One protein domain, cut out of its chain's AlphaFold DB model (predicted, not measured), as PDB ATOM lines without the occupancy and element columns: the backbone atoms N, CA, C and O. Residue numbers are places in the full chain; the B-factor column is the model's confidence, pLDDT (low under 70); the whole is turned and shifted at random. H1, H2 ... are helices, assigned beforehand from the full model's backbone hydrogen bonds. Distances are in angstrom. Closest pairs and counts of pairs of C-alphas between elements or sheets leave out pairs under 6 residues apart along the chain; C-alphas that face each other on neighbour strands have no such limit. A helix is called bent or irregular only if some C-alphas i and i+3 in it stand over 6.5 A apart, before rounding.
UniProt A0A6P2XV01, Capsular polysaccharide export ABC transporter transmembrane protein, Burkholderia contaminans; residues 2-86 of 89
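AT A GLANCE: This is residues 2 to 86 of the 89 residues of the protein "Capsular polysaccharide export ABC transporter transmembrane protein" of Burkholderia contaminans (UniProt A0A6P2XV01). Two long helical prongs, H1 and H4, reach out to the same side from a small compact body in which H3 meets the inner ends of both, with short H2 set to one side. Residues 2 to 12 of H1 and residues 69 to 86, mostly H4, stick out free. The printed part has 85 residues and four named helices, H1, H2, H3 and H4 in chain order, with no named strand; the class is all helix. It is loose, with a radius of gyration of the C-alphas of 16.1 A, and elongated, spanning 53 by 28 by 25 A.

IN THESE COORDINATES: H1, residues 2 to 19, begins at C-alpha 2 (28.527, -33.955, 62.245), measures 24.3 A and has a kink of 35 degrees near residue 12. H2 is residues 28 to 34, 10.1 A. H3, residues 38 to 54, measures 23.0 A and has a kink of 67 degrees near residue 48. H4, residues 61 to 85, measures 36.5 A and ends at C-alpha 85 (13.868, -22.090, 68.060). H1 and H3 are irregular: C-alphas 16 and 19 are 7.3 A apart, and C-alphas 50 and 53 are 9.4 A apart.

HOW THE PARTS SIT: Residues 16 to 19 of H1 touch residues 38 to 44 of H3, the closest C-alphas being Gly 18 and Val 40 at 4.7 A, at a shallow tilt of 30 degrees, the same way. H2 is close to but not clearly touching H3, with C-alphas of Ile 34 and Val 40 closest at 7.3 A. H3 and H4 form a helical hairpin at a shallow tilt of 29 degrees, opposite ways; residues 38 to 45 touch residues 61 to 67, closest at the C-alphas of Pro 38 and Leu 64, 5.5 A. H1 and H4 are apart. Every O i to N i+4 pair is within hydrogen-bond range in H2 and H4, against 10 of 14 in H1 and 10 of 13 in H3.

THE WHOLE: The C-alphas farthest apart, Glu 54 and Arg 85, are 53.6 A apart. The printed part has no cut and no long link. No printed residue is under 70 in pLDDT.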
ATOM      1  N   VAL A   2      29.075 -33.852  63.612       83.62
ATOM      2  CA  VAL A   2      28.527 -33.955  62.245       83.62
ATOM      3  C   VAL A   2      29.609 -34.214  61.194       83.62
ATOM      4  O   VAL A   2      29.484 -35.176  60.456       83.62
ATOM      5  N   GLU A   3      30.710 -33.457  61.189       85.75
ATOM      6  CA  GLU A   3      31.802 -33.645  60.216       85.75
ATOM      7  C   GLU A   3      32.388 -35.066  60.231       85.75
ATOM      8  O   GLU A   3      32.528 -35.696  59.188       85.75
ATOM      9  N   ARG A   4      32.658 -35.627  61.418       87.19
ATOM     10  CA  ARG A   4      33.209 -36.989  61.539       87.19
ATOM     11  C   ARG A   4      32.235 -38.054  61.037       87.19
ATOM     12  O   ARG A   4      32.660 -38.995  60.379       87.19
ATOM     13  N   VAL A   5      30.944 -37.905  61.339       92.75
ATOM     14  CA  VAL A   5      29.904 -38.839  60.872       92.75
ATOM     15  C   VAL A   5      29.706 -38.702  59.364       92.75
ATOM     16  O   VAL A   5      29.626 -39.706  58.662       92.75
ATOM     17  N   TRP A   6      29.693 -37.471  58.857       92.19
ATOM     18  CA  TRP A   6      29.479 -37.179  57.446       92.19
ATOM     19  C   TRP A   6      30.554 -37.803  56.560       92.19
ATOM     20  O   TRP A   6      30.217 -38.437  55.566       92.19
ATOM     21  N   HIS A   7      31.829 -37.707  56.949       90.38
ATOM     22  CA  HIS A   7      32.918 -38.343  56.202       90.38
ATOM     23  C   HIS A   7      32.779 -39.870  56.114       90.38
ATOM     24  O   HIS A   7      33.060 -40.448  55.068       90.38
ATOM     25  N   ILE A   8      32.323 -40.535  57.181       93.38
ATOM     26  CA  ILE A   8      32.096 -41.991  57.170       93.38
ATOM     27  C   ILE A   8      30.937 -42.334  56.232       93.38
ATOM     28  O   ILE A   8      31.044 -43.250  55.419       93.38
ATOM     29  N   VAL A   9      29.841 -41.575  56.324       93.19
ATOM     30  CA  VAL A   9      28.667 -41.763  55.468       93.19
ATOM     31  C   VAL A   9      29.052 -41.594  54.002       93.19
ATOM     32  O   VAL A   9      28.800 -42.499  53.214       93.19
ATOM     33  N   THR A  10      29.713 -40.500  53.622       91.19
ATOM     34  CA  THR A  10      30.080 -40.253  52.219       91.19
ATOM     35  C   THR A  10      31.047 -41.298  51.668       91.19
ATOM     36  O   THR A  10      30.899 -41.707  50.517       91.19
ATOM     37  N   TYR A  11      31.977 -41.798  52.487       92.00
ATOM     38  CA  TYR A  11      32.887 -42.870  52.085       92.00
ATOM     39  C   TYR A  11      32.145 -44.175  51.766       92.00
ATOM     40  O   TYR A  11      32.453 -44.832  50.773       92.00
ATOM     41  N   LEU A  12      31.132 -44.531  52.564       92.81
ATOM     42  CA  LEU A  12      30.270 -45.688  52.293       92.81
ATOM     43  C   LEU A  12      29.318 -45.445  51.118       92.81
ATOM     44  O   LEU A  12      29.031 -46.365  50.354       92.81
ATOM     45  N   LEU A  13      28.841 -44.210  50.948       92.12
ATOM     46  CA  LEU A  13      27.956 -43.854  49.845       92.12
ATOM     47  C   LEU A  13      28.656 -43.920  48.488       92.12
ATOM     48  O   LEU A  13      27.985 -44.204  47.505       92.12
ATOM     49  N   PHE A  14      29.974 -43.714  48.406       92.12
ATOM     50  CA  PHE A  14      30.699 -43.796  47.135       92.12
ATOM     51  C   PHE A  14      30.477 -45.133  46.399       92.12
ATOM     52  O   PHE A  14      29.929 -45.101  45.295       92.12
ATOM     53  N   PRO A  15      30.803 -46.312  46.965       91.44
ATOM     54  CA  PRO A  15      30.514 -47.574  46.293       91.44
ATOM     55  C   PRO A  15      29.007 -47.835  46.185       91.44
ATOM     56  O   PRO A  15      28.551 -48.289  45.141       91.44
ATOM     57  N   LEU A  16      28.220 -47.501  47.217       92.06
ATOM     58  CA  LEU A  16      26.769 -47.738  47.237       92.06
ATOM     59  C   LEU A  16      25.984 -46.893  46.226       92.06
ATOM     60  O   LEU A  16      24.873 -47.262  45.860       92.06
ATOM     61  N   SER A  17      26.550 -45.781  45.758       92.44
ATOM     62  CA  SER A  17      25.926 -44.896  44.772       92.44
ATOM     63  C   SER A  17      25.791 -45.521  43.386       92.44
ATOM     64  O   SER A  17      25.184 -44.903  42.525       92.44
ATOM     65  N   GLY A  18      26.365 -46.704  43.152       91.88
ATOM     66  CA  GLY A  18      26.453 -47.300  41.823       91.88
ATOM     67  C   GLY A  18      27.658 -46.807  41.025       91.88
ATOM     68  O   GLY A  18      27.815 -47.196  39.878       91.88
ATOM     69  N   ALA A  19      28.559 -45.999  41.599       91.88
ATOM     70  CA  ALA A  19      29.766 -45.544  40.904       91.88
ATOM     71  C   ALA A  19      30.795 -46.669  40.665       91.88
ATOM     72  O   ALA A  19      31.458 -46.683  39.630       91.88
ATOM     73  N   ALA A  20      30.918 -47.618  41.600       91.31
ATOM     74  CA  ALA A  20      31.951 -48.662  41.575       91.31
ATOM     75  C   ALA A  20      31.560 -49.942  40.806       91.31
ATOM     76  O   ALA A  20      32.409 -50.800  40.579       91.31
ATOM     77  N   PHE A  21      30.291 -50.096  40.429       91.88
ATOM     78  CA  PHE A  21      29.770 -51.264  39.711       91.88
ATOM     79  C   PHE A  21      28.626 -50.848  38.784       91.88
ATOM     80  O   PHE A  21      28.070 -49.763  38.929       91.88
ATOM     81  N   MET A  22      28.249 -51.723  37.856       92.25
ATOM     82  CA  MET A  22      27.047 -51.549  37.041       92.25
ATOM     83  C   MET A  22      25.925 -52.434  37.574       92.25
ATOM     84  O   MET A  22      26.185 -53.574  37.973       92.25
ATOM     85  N   VAL A  23      24.687 -51.932  37.584       94.00
ATOM     86  CA  VAL A  23      23.542 -52.708  38.097       94.00
ATOM     87  C   VAL A  23      23.379 -54.016  37.323       94.00
ATOM     88  O   VAL A  23      23.114 -55.059  37.919       94.00
ATOM     89  N   ASP A  24      23.636 -53.995  36.016       92.81
ATOM     90  CA  ASP A  24      23.512 -55.173  35.159       92.81
ATOM     91  C   ASP A  24      24.456 -56.330  35.539       92.81
ATOM     92  O   ASP A  24      24.126 -57.493  35.327       92.81
ATOM     93  N   TRP A  25      25.598 -56.044  36.178       93.25
ATOM     94  CA  TRP A  25      26.560 -57.071  36.607       93.25
ATOM     95  C   TRP A  25      26.103 -57.861  37.841       93.25
ATOM     96  O   TRP A  25      26.689 -58.892  38.175       93.25
ATOM     97  N   LEU A  26      25.087 -57.372  38.551       93.38
ATOM     98  CA  LEU A  26      24.597 -57.975  39.786       93.38
ATOM     99  C   LEU A  26      23.539 -59.057  39.509       93.38
ATOM    100  O   LEU A  26      22.774 -58.949  38.548       93.38
ATOM    101  N   PRO A  27      23.403 -60.076  40.381       94.88
ATOM    102  CA  PRO A  27      22.287 -61.015  40.307       94.88
ATOM    103  C   PRO A  27      20.947 -60.292  40.516       94.88
ATOM    104  O   PRO A  27      20.871 -59.300  41.242       94.88
ATOM    105  N   LYS A  28      19.861 -60.819  39.935       93.31
ATOM    106  CA  LYS A  28      18.538 -60.160  39.921       93.31
ATOM    107  C   LYS A  28      18.002 -59.772  41.305       93.31
ATOM    108  O   LYS A  28      17.370 -58.729  41.434       93.31
ATOM    109  N   SER A  29      18.301 -60.550  42.343       94.00
ATOM    110  CA  SER A  29      17.946 -60.216  43.729       94.00
ATOM    111  C   SER A  29      18.668 -58.966  44.248       94.00
ATOM    112  O   SER A  29      18.060 -58.136  44.917       94.00
ATOM    113  N   ALA A  30      19.950 -58.799  43.915       94.00
ATOM    114  CA  ALA A  30      20.731 -57.628  44.302       94.00
ATOM    115  C   ALA A  30      20.362 -56.389  43.474       94.00
ATOM    116  O   ALA A  30      20.352 -55.291  44.025       94.00
ATOM    117  N   GLN A  31      19.987 -56.560  42.198       94.00
ATOM    118  CA  GLN A  31      19.458 -55.468  41.368       94.00
ATOM    119  C   GLN A  31      18.227 -54.827  42.023       94.00
ATOM    120  O   GLN A  31      18.172 -53.614  42.199       94.00
ATOM    121  N   GLN A  32      17.270 -55.642  42.476       92.62
ATOM    122  CA  GLN A  32      16.059 -55.135  43.128       92.62
ATOM    123  C   GLN A  32      16.349 -54.369  44.418       92.62
ATOM    124  O   GLN A  32      15.623 -53.430  44.723       92.62
ATOM    125  N   LEU A  33      17.389 -54.748  45.169       94.00
ATOM    126  CA  LEU A  33      17.767 -54.070  46.408       94.00
ATOM    127  C   LEU A  33      18.510 -52.757  46.139       94.00
ATOM    128  O   LEU A  33      18.216 -51.742  46.766       94.00
ATOM    129  N   ILE A  34      19.470 -52.767  45.213       94.00
ATOM    130  CA  ILE A  34      20.347 -51.617  44.984       94.00
ATOM    131  C   ILE A  34      19.602 -50.443  44.339       94.00
ATOM    132  O   ILE A  34      19.914 -49.290  44.622       94.00
ATOM    133  N   LEU A  35      18.553 -50.725  43.558       94.62
ATOM    134  CA  LEU A  35      17.687 -49.713  42.947       94.62
ATOM    135  C   LEU A  35      16.839 -48.926  43.965       94.62
ATOM    136  O   LEU A  35      16.267 -47.901  43.606       94.62
ATOM    137  N   TRP A  36      16.786 -49.329  45.240       94.56
ATOM    138  CA  TRP A  36      16.211 -48.486  46.301       94.56
ATOM    139  C   TRP A  36      17.113 -47.310  46.680       94.56
ATOM    140  O   TRP A  36      16.661 -46.372  47.336       94.56
ATOM    141  N   ILE A  37      18.394 -47.345  46.306       95.06
ATOM    142  CA  ILE A  37      19.310 -46.238  46.555       95.06
ATOM    143  C   ILE A  37      19.143 -45.230  45.410       95.06
ATOM    144  O   ILE A  37      19.575 -45.508  44.291       95.06
ATOM    145  N   PRO A  38      18.578 -44.031  45.656       94.62
ATOM    146  CA  PRO A  38      18.247 -43.080  44.593       94.62
ATOM    147  C   PRO A  38      19.468 -42.668  43.763       94.62
ATOM    148  O   PRO A  38      19.360 -42.465  42.561       94.62
ATOM    149  N   MET A  39      20.651 -42.597  44.380       95.06
ATOM    150  CA  MET A  39      21.890 -42.221  43.687       95.06
ATOM    151  C   MET A  39      22.255 -43.169  42.538       95.06
ATOM    152  O   MET A  39      22.823 -42.707  41.549       95.06
ATOM    153  N   VAL A  40      21.876 -44.448  42.632       96.44
ATOM    154  CA  VAL A  40      22.145 -45.452  41.591       96.44
ATOM    155  C   VAL A  40      21.477 -45.052  40.285       96.44
ATOM    156  O   VAL A  40      22.145 -45.024  39.253       96.44
ATOM    157  N   HIS A  41      20.219 -44.607  40.341       96.25
ATOM    158  CA  HIS A  41      19.494 -44.092  39.172       96.25
ATOM    159  C   HIS A  41      20.219 -42.918  38.521       96.25
ATOM    160  O   HIS A  41      20.335 -42.874  37.303       96.25
ATOM    161  N   GLY A  42      20.784 -42.005  39.316       94.81
ATOM    162  CA  GLY A  42      21.585 -40.897  38.792       94.81
ATOM    163  C   GLY A  42      22.843 -41.365  38.050       94.81
ATOM    164  O   GLY A  42      23.142 -40.862  36.968       94.81
ATOM    165  N   THR A  43      23.567 -42.348  38.595       95.19
ATOM    166  CA  THR A  43      24.759 -42.903  37.923       95.19
ATOM    167  C   THR A  43      24.412 -43.659  36.641       95.19
ATOM    168  O   THR A  43      25.103 -43.498  35.635       95.19
ATOM    169  N   GLU A  44      23.322 -44.427  36.644       95.25
ATOM    170  CA  GLU A  44      22.832 -45.165  35.477       95.25
ATOM    171  C   GLU A  44      22.318 -44.211  34.386       95.25
ATOM    172  O   GLU A  44      22.667 -44.394  33.225       95.25
ATOM    173  N   MET A  45      21.638 -43.112  34.739       95.00
ATOM    174  CA  MET A  45      21.253 -42.061  33.780       95.00
ATOM    175  C   MET A  45      22.463 -41.458  33.057       95.00
ATOM    176  O   MET A  45      22.424 -41.239  31.845       95.00
ATOM    177  N   ILE A  46      23.554 -41.191  33.784       94.50
ATOM    178  CA  ILE A  46      24.794 -40.681  33.180       94.50
ATOM    179  C   ILE A  46      25.386 -41.726  32.229       94.50
ATOM    180  O   ILE A  46      25.820 -41.380  31.130       94.50
ATOM    181  N   ARG A  47      25.379 -43.006  32.624       93.50
ATOM    182  CA  ARG A  47      25.843 -44.111  31.775       93.50
ATOM    183  C   ARG A  47      24.994 -44.262  30.525       93.50
ATOM    184  O   ARG A  47      25.570 -44.405  29.457       93.50
ATOM    185  N   HIS A  48      23.673 -44.173  30.631       94.44
ATOM    186  CA  HIS A  48      22.785 -44.205  29.475       94.44
ATOM    187  C   HIS A  48      23.126 -43.050  28.529       94.44
ATOM    188  O   HIS A  48      23.363 -43.269  27.346       94.44
ATOM    189  N   GLY A  49      23.263 -41.827  29.048       93.62
ATOM    190  CA  GLY A  49      23.660 -40.678  28.230       93.62
ATOM    191  C   GLY A  49      25.024 -40.842  27.542       93.62
ATOM    192  O   GLY A  49      25.213 -40.330  26.442       93.62
ATOM    193  N   PHE A  50      25.964 -41.558  28.166       94.25
ATOM    194  CA  PHE A  50      27.320 -41.749  27.646       94.25
ATOM    195  C   PHE A  50      27.455 -42.942  26.683       94.25
ATOM    196  O   PHE A  50      28.074 -42.810  25.630       94.25
ATOM    197  N   PHE A  51      26.902 -44.102  27.041       91.94
ATOM    198  CA  PHE A  51      27.019 -45.359  26.291       91.94
ATOM    199  C   PHE A  51      25.846 -45.610  25.332       91.94
ATOM    200  O   PHE A  51      25.934 -46.485  24.472       91.94
ATOM    201  N   GLY A  52      24.752 -44.857  25.456       88.56
ATOM    202  CA  GLY A  52      23.549 -45.057  24.657       88.56
ATOM    203  C   GLY A  52      22.947 -46.445  24.873       88.56
ATOM    204  O   GLY A  52      22.841 -46.926  25.998       88.56
ATOM    205  N   THR A  53      22.565 -47.097  23.776       87.94
ATOM    206  CA  THR A  53      21.897 -48.407  23.780       87.94
ATOM    207  C   THR A  53      22.847 -49.600  23.885       87.94
ATOM    208  O   THR A  53      22.379 -50.733  23.959       87.94
ATOM    209  N   GLU A  54      24.164 -49.377  23.883       89.31
ATOM    210  CA  GLU A  54      25.162 -50.456  23.975       89.31
ATOM    211  C   GLU A  54      25.178 -51.118  25.362       89.31
ATOM    212  O   GLU A  54      25.635 -52.250  25.518       89.31
ATOM    213  N   VAL A  55      24.676 -50.414  26.380       87.19
ATOM    214  CA  VAL A  55      24.651 -50.864  27.771       87.19
ATOM    215  C   VAL A  55      23.224 -50.799  28.304       87.19
ATOM    216  O   VAL A  55      22.592 -49.744  28.278       87.19
ATOM    217  N   HIS A  56      22.727 -51.919  28.833       89.81
ATOM    218  CA  HIS A  56      21.425 -51.951  29.492       89.81
ATOM    219  C   HIS A  56      21.514 -51.284  30.867       89.81
ATOM    220  O   HIS A  56      22.134 -51.808  31.794       89.81
ATOM    221  N   THR A  57      20.864 -50.136  30.991       92.56
ATOM    222  CA  THR A  57      20.793 -49.330  32.210       92.56
ATOM    223  C   THR A  57      19.427 -49.511  32.885       92.56
ATOM    224  O   THR A  57      18.463 -49.965  32.263       92.56
ATOM    225  N   TYR A  58      19.372 -49.309  34.205       93.38
ATOM    226  CA  TYR A  58      18.182 -49.587  35.032       93.38
ATOM    227  C   TYR A  58      17.692 -48.338  35.777       93.38
ATOM    228  O   TYR A  58      17.329 -48.404  36.951       93.38
ATOM    229  N   GLU A  59      17.724 -47.184  35.125       93.25
ATOM    230  CA  GLU A  59      17.327 -45.916  35.719       93.25
ATOM    231  C   GLU A  59      15.812 -45.686  35.760       93.25
ATOM    232  O   GLU A  59      15.065 -46.015  34.840       93.25
ATOM    233  N   ASP A  60      15.374 -45.014  36.822       96.31
ATOM    234  CA  ASP A  60      14.041 -44.444  36.966       96.31
ATOM    235  C   ASP A  60      14.163 -42.951  37.344       96.31
ATOM    236  O   ASP A  60      14.337 -42.598  38.522       96.31
ATOM    237  N   PRO A  61      14.081 -42.040  36.352       95.19
ATOM    238  CA  PRO A  61      14.150 -40.603  36.597       95.19
ATOM    239  C   PRO A  61      13.002 -40.090  37.472       95.19
ATOM    240  O   PRO A  61      13.181 -39.139  38.235       95.19
ATOM    241  N   VAL A  62      11.819 -40.706  37.383       96.94
ATOM    242  CA  VAL A  62      10.634 -40.282  38.138       96.94
ATOM    243  C   VAL A  62      10.828 -40.605  39.614       96.94
ATOM    244  O   VAL A  62      10.628 -39.731  40.463       96.94
ATOM    245  N   TYR A  63      11.291 -41.817  39.922       96.12
ATOM    246  CA  TYR A  63      11.664 -42.210  41.278       96.12
ATOM    247  C   TYR A  63      12.713 -41.260  41.868       96.12
ATOM    248  O   TYR A  63      12.522 -40.731  42.967       96.12
ATOM    249  N   LEU A  64      13.783 -40.971  41.116       96.56
ATOM    250  CA  LEU A  64      14.845 -40.061  41.553       96.56
ATOM    251  C   LEU A  64      14.309 -38.661  41.895       96.56
ATOM    252  O   LEU A  64      14.666 -38.099  42.938       96.56
ATOM    253  N   ILE A  65      13.449 -38.100  41.041       97.69
ATOM    254  CA  ILE A  65      12.846 -36.775  41.243       97.69
ATOM    255  C   ILE A  65      11.951 -36.772  42.486       97.69
ATOM    256  O   ILE A  65      12.080 -35.877  43.325       97.69
ATOM    257  N   ILE A  66      11.077 -37.771  42.635       98.00
ATOM    258  CA  ILE A  66      10.153 -37.866  43.773       98.00
ATOM    259  C   ILE A  66      10.930 -37.952  45.088       98.00
ATOM    260  O   ILE A  66      10.627 -37.211  46.025       98.00
ATOM    261  N   VAL A  67      11.961 -38.798  45.161       97.62
ATOM    262  CA  VAL A  67      12.769 -38.952  46.379       97.62
ATOM    263  C   VAL A  67      13.481 -37.647  46.742       97.62
ATOM    264  O   VAL A  67      13.434 -37.230  47.900       97.62
ATOM    265  N   ASN A  68      14.086 -36.956  45.769       97.25
ATOM    266  CA  ASN A  68      14.739 -35.667  46.021       97.25
ATOM    267  C   ASN A  68      13.751 -34.597  46.484       97.25
ATOM    268  O   ASN A  68      14.059 -33.837  47.403       97.25
ATOM    269  N   LEU A  69      12.562 -34.542  45.882       98.19
ATOM    270  CA  LEU A  69      11.525 -33.589  46.262       98.19
ATOM    271  C   LEU A  69      11.053 -33.841  47.697       98.19
ATOM    272  O   LEU A  69      11.003 -32.907  48.496       98.19
ATOM    273  N   VAL A  70      10.788 -35.100  48.052       98.19
ATOM    274  CA  VAL A  70      10.401 -35.493  49.414       98.19
ATOM    275  C   VAL A  70      11.489 -35.116  50.421       98.19
ATOM    276  O   VAL A  70      11.197 -34.427  51.399       98.19
ATOM    277  N   LEU A  71      12.748 -35.495  50.174       97.25
ATOM    278  CA  LEU A  71      13.869 -35.161  51.063       97.25
ATOM    279  C   LEU A  71      14.074 -33.648  51.199       97.25
ATOM    280  O   LEU A  71      14.311 -33.159  52.303       97.25
ATOM    281  N   SER A  72      13.929 -32.898  50.106       97.94
ATOM    282  CA  SER A  72      14.045 -31.436  50.114       97.94
ATOM    283  C   SER A  72      12.945 -30.792  50.954       97.94
ATOM    284  O   SER A  72      13.226 -29.902  51.756       97.94
ATOM    285  N   LEU A  73      11.700 -31.263  50.833       98.31
ATOM    286  CA  LEU A  73      10.591 -30.785  51.660       98.31
ATOM    287  C   LEU A  73      10.810 -31.097  53.145       98.31
ATOM    288  O   LEU A  73      10.586 -30.223  53.983       98.31
ATOM    289  N   PHE A  74      11.296 -32.298  53.478       98.19
ATOM    290  CA  PHE A  74      11.656 -32.650  54.856       98.19
ATOM    291  C   PHE A  74      12.769 -31.750  55.404       98.19
ATOM    292  O   PHE A  74      12.641 -31.226  56.512       98.19
ATOM    293  N   ALA A  75      13.828 -31.521  54.625       97.25
ATOM    294  CA  ALA A  75      14.920 -30.634  55.012       97.25
ATOM    295  C   ALA A  75      14.420 -29.202  55.253       97.25
ATOM    296  O   ALA A  75      14.710 -28.619  56.297       97.25
ATOM    297  N   LEU A  76      13.605 -28.654  54.345       97.62
ATOM    298  CA  LEU A  76      13.009 -27.324  54.501       97.62
ATOM    299  C   LEU A  76      12.096 -27.234  55.731       97.62
ATOM    300  O   LEU A  76      12.136 -26.234  56.449       97.62
ATOM    301  N   ALA A  77      11.305 -28.273  56.012       97.06
ATOM    302  CA  ALA A  77      10.470 -28.331  57.209       97.06
ATOM    303  C   ALA A  77      11.316 -28.315  58.496       97.06
ATOM    304  O   ALA A  77      11.010 -27.565  59.425       97.06
ATOM    305  N   MET A  78      12.412 -29.080  58.535       96.19
ATOM    306  CA  MET A  78      13.348 -29.090  59.665       96.19
ATOM    307  C   MET A  78      14.070 -27.754  59.845       96.19
ATOM    308  O   MET A  78      14.203 -27.276  60.974       96.19
ATOM    309  N   VAL A  79      14.521 -27.137  58.749       95.94
ATOM    310  CA  VAL A  79      15.159 -25.814  58.774       95.94
ATOM    311  C   VAL A  79      14.186 -24.778  59.326       95.94
ATOM    312  O   VAL A  79      14.558 -24.029  60.222       95.94
ATOM    313  N   ARG A  80      12.927 -24.787  58.869       94.75
ATOM    314  CA  ARG A  80      11.882 -23.877  59.357       94.75
ATOM    315  C   ARG A  80      11.592 -24.049  60.847       94.75
ATOM    316  O   ARG A  80      11.335 -23.065  61.534       94.75
ATOM    317  N   GLU A  81      11.582 -25.276  61.352       94.69
ATOM    318  CA  GLU A  81      11.366 -25.506  62.783       94.69
ATOM    319  C   GLU A  81      12.585 -25.076  63.608       94.69
ATOM    320  O   GLU A  81      12.437 -24.447  64.655       94.69
ATOM    321  N   THR A  82      13.792 -25.342  63.111       93.69
ATOM    322  CA  THR A  82      15.038 -24.939  63.779       93.69
ATOM    323  C   THR A  82      15.173 -23.417  63.818       93.69
ATOM    324  O   THR A  82      15.461 -22.858  64.873       93.69
ATOM    325  N   SER A  83      14.861 -22.725  62.718       92.06
ATOM    326  CA  SER A  83      14.926 -21.260  62.634       92.06
ATOM    327  C   SER A  83      13.940 -20.546  63.560       92.06
ATOM    328  O   SER A  83      14.100 -19.362  63.815       92.06
ATOM    329  N   ARG A  84      12.891 -21.229  64.040       89.69
ATOM    330  CA  ARG A  84      11.949 -20.678  65.032       89.69
ATOM    331  C   ARG A  84      12.440 -20.825  66.468       89.69
ATOM    332  O   ARG A  84      11.936 -20.123  67.337       89.69
ATOM    333  N   ARG A  85      13.343 -21.774  66.722       87.69
ATOM    334  CA  ARG A  85      13.868 -22.090  68.060       87.69
ATOM    335  C   ARG A  85      15.204 -21.415  68.341       87.69
ATOM    336  O   ARG A  85      15.550 -21.244  69.501       87.69
ATOM    337  N   VAL A  86      15.954 -21.086  67.294       85.25
ATOM    338  CA  VAL A  86      17.222 -20.366  67.395       85.25
ATOM    339  C   VAL A  86      16.912 -18.875  67.277       85.25
ATOM    340  O   VAL A  86      16.588 -18.399  66.190       85.25
TER     341      VAL A  86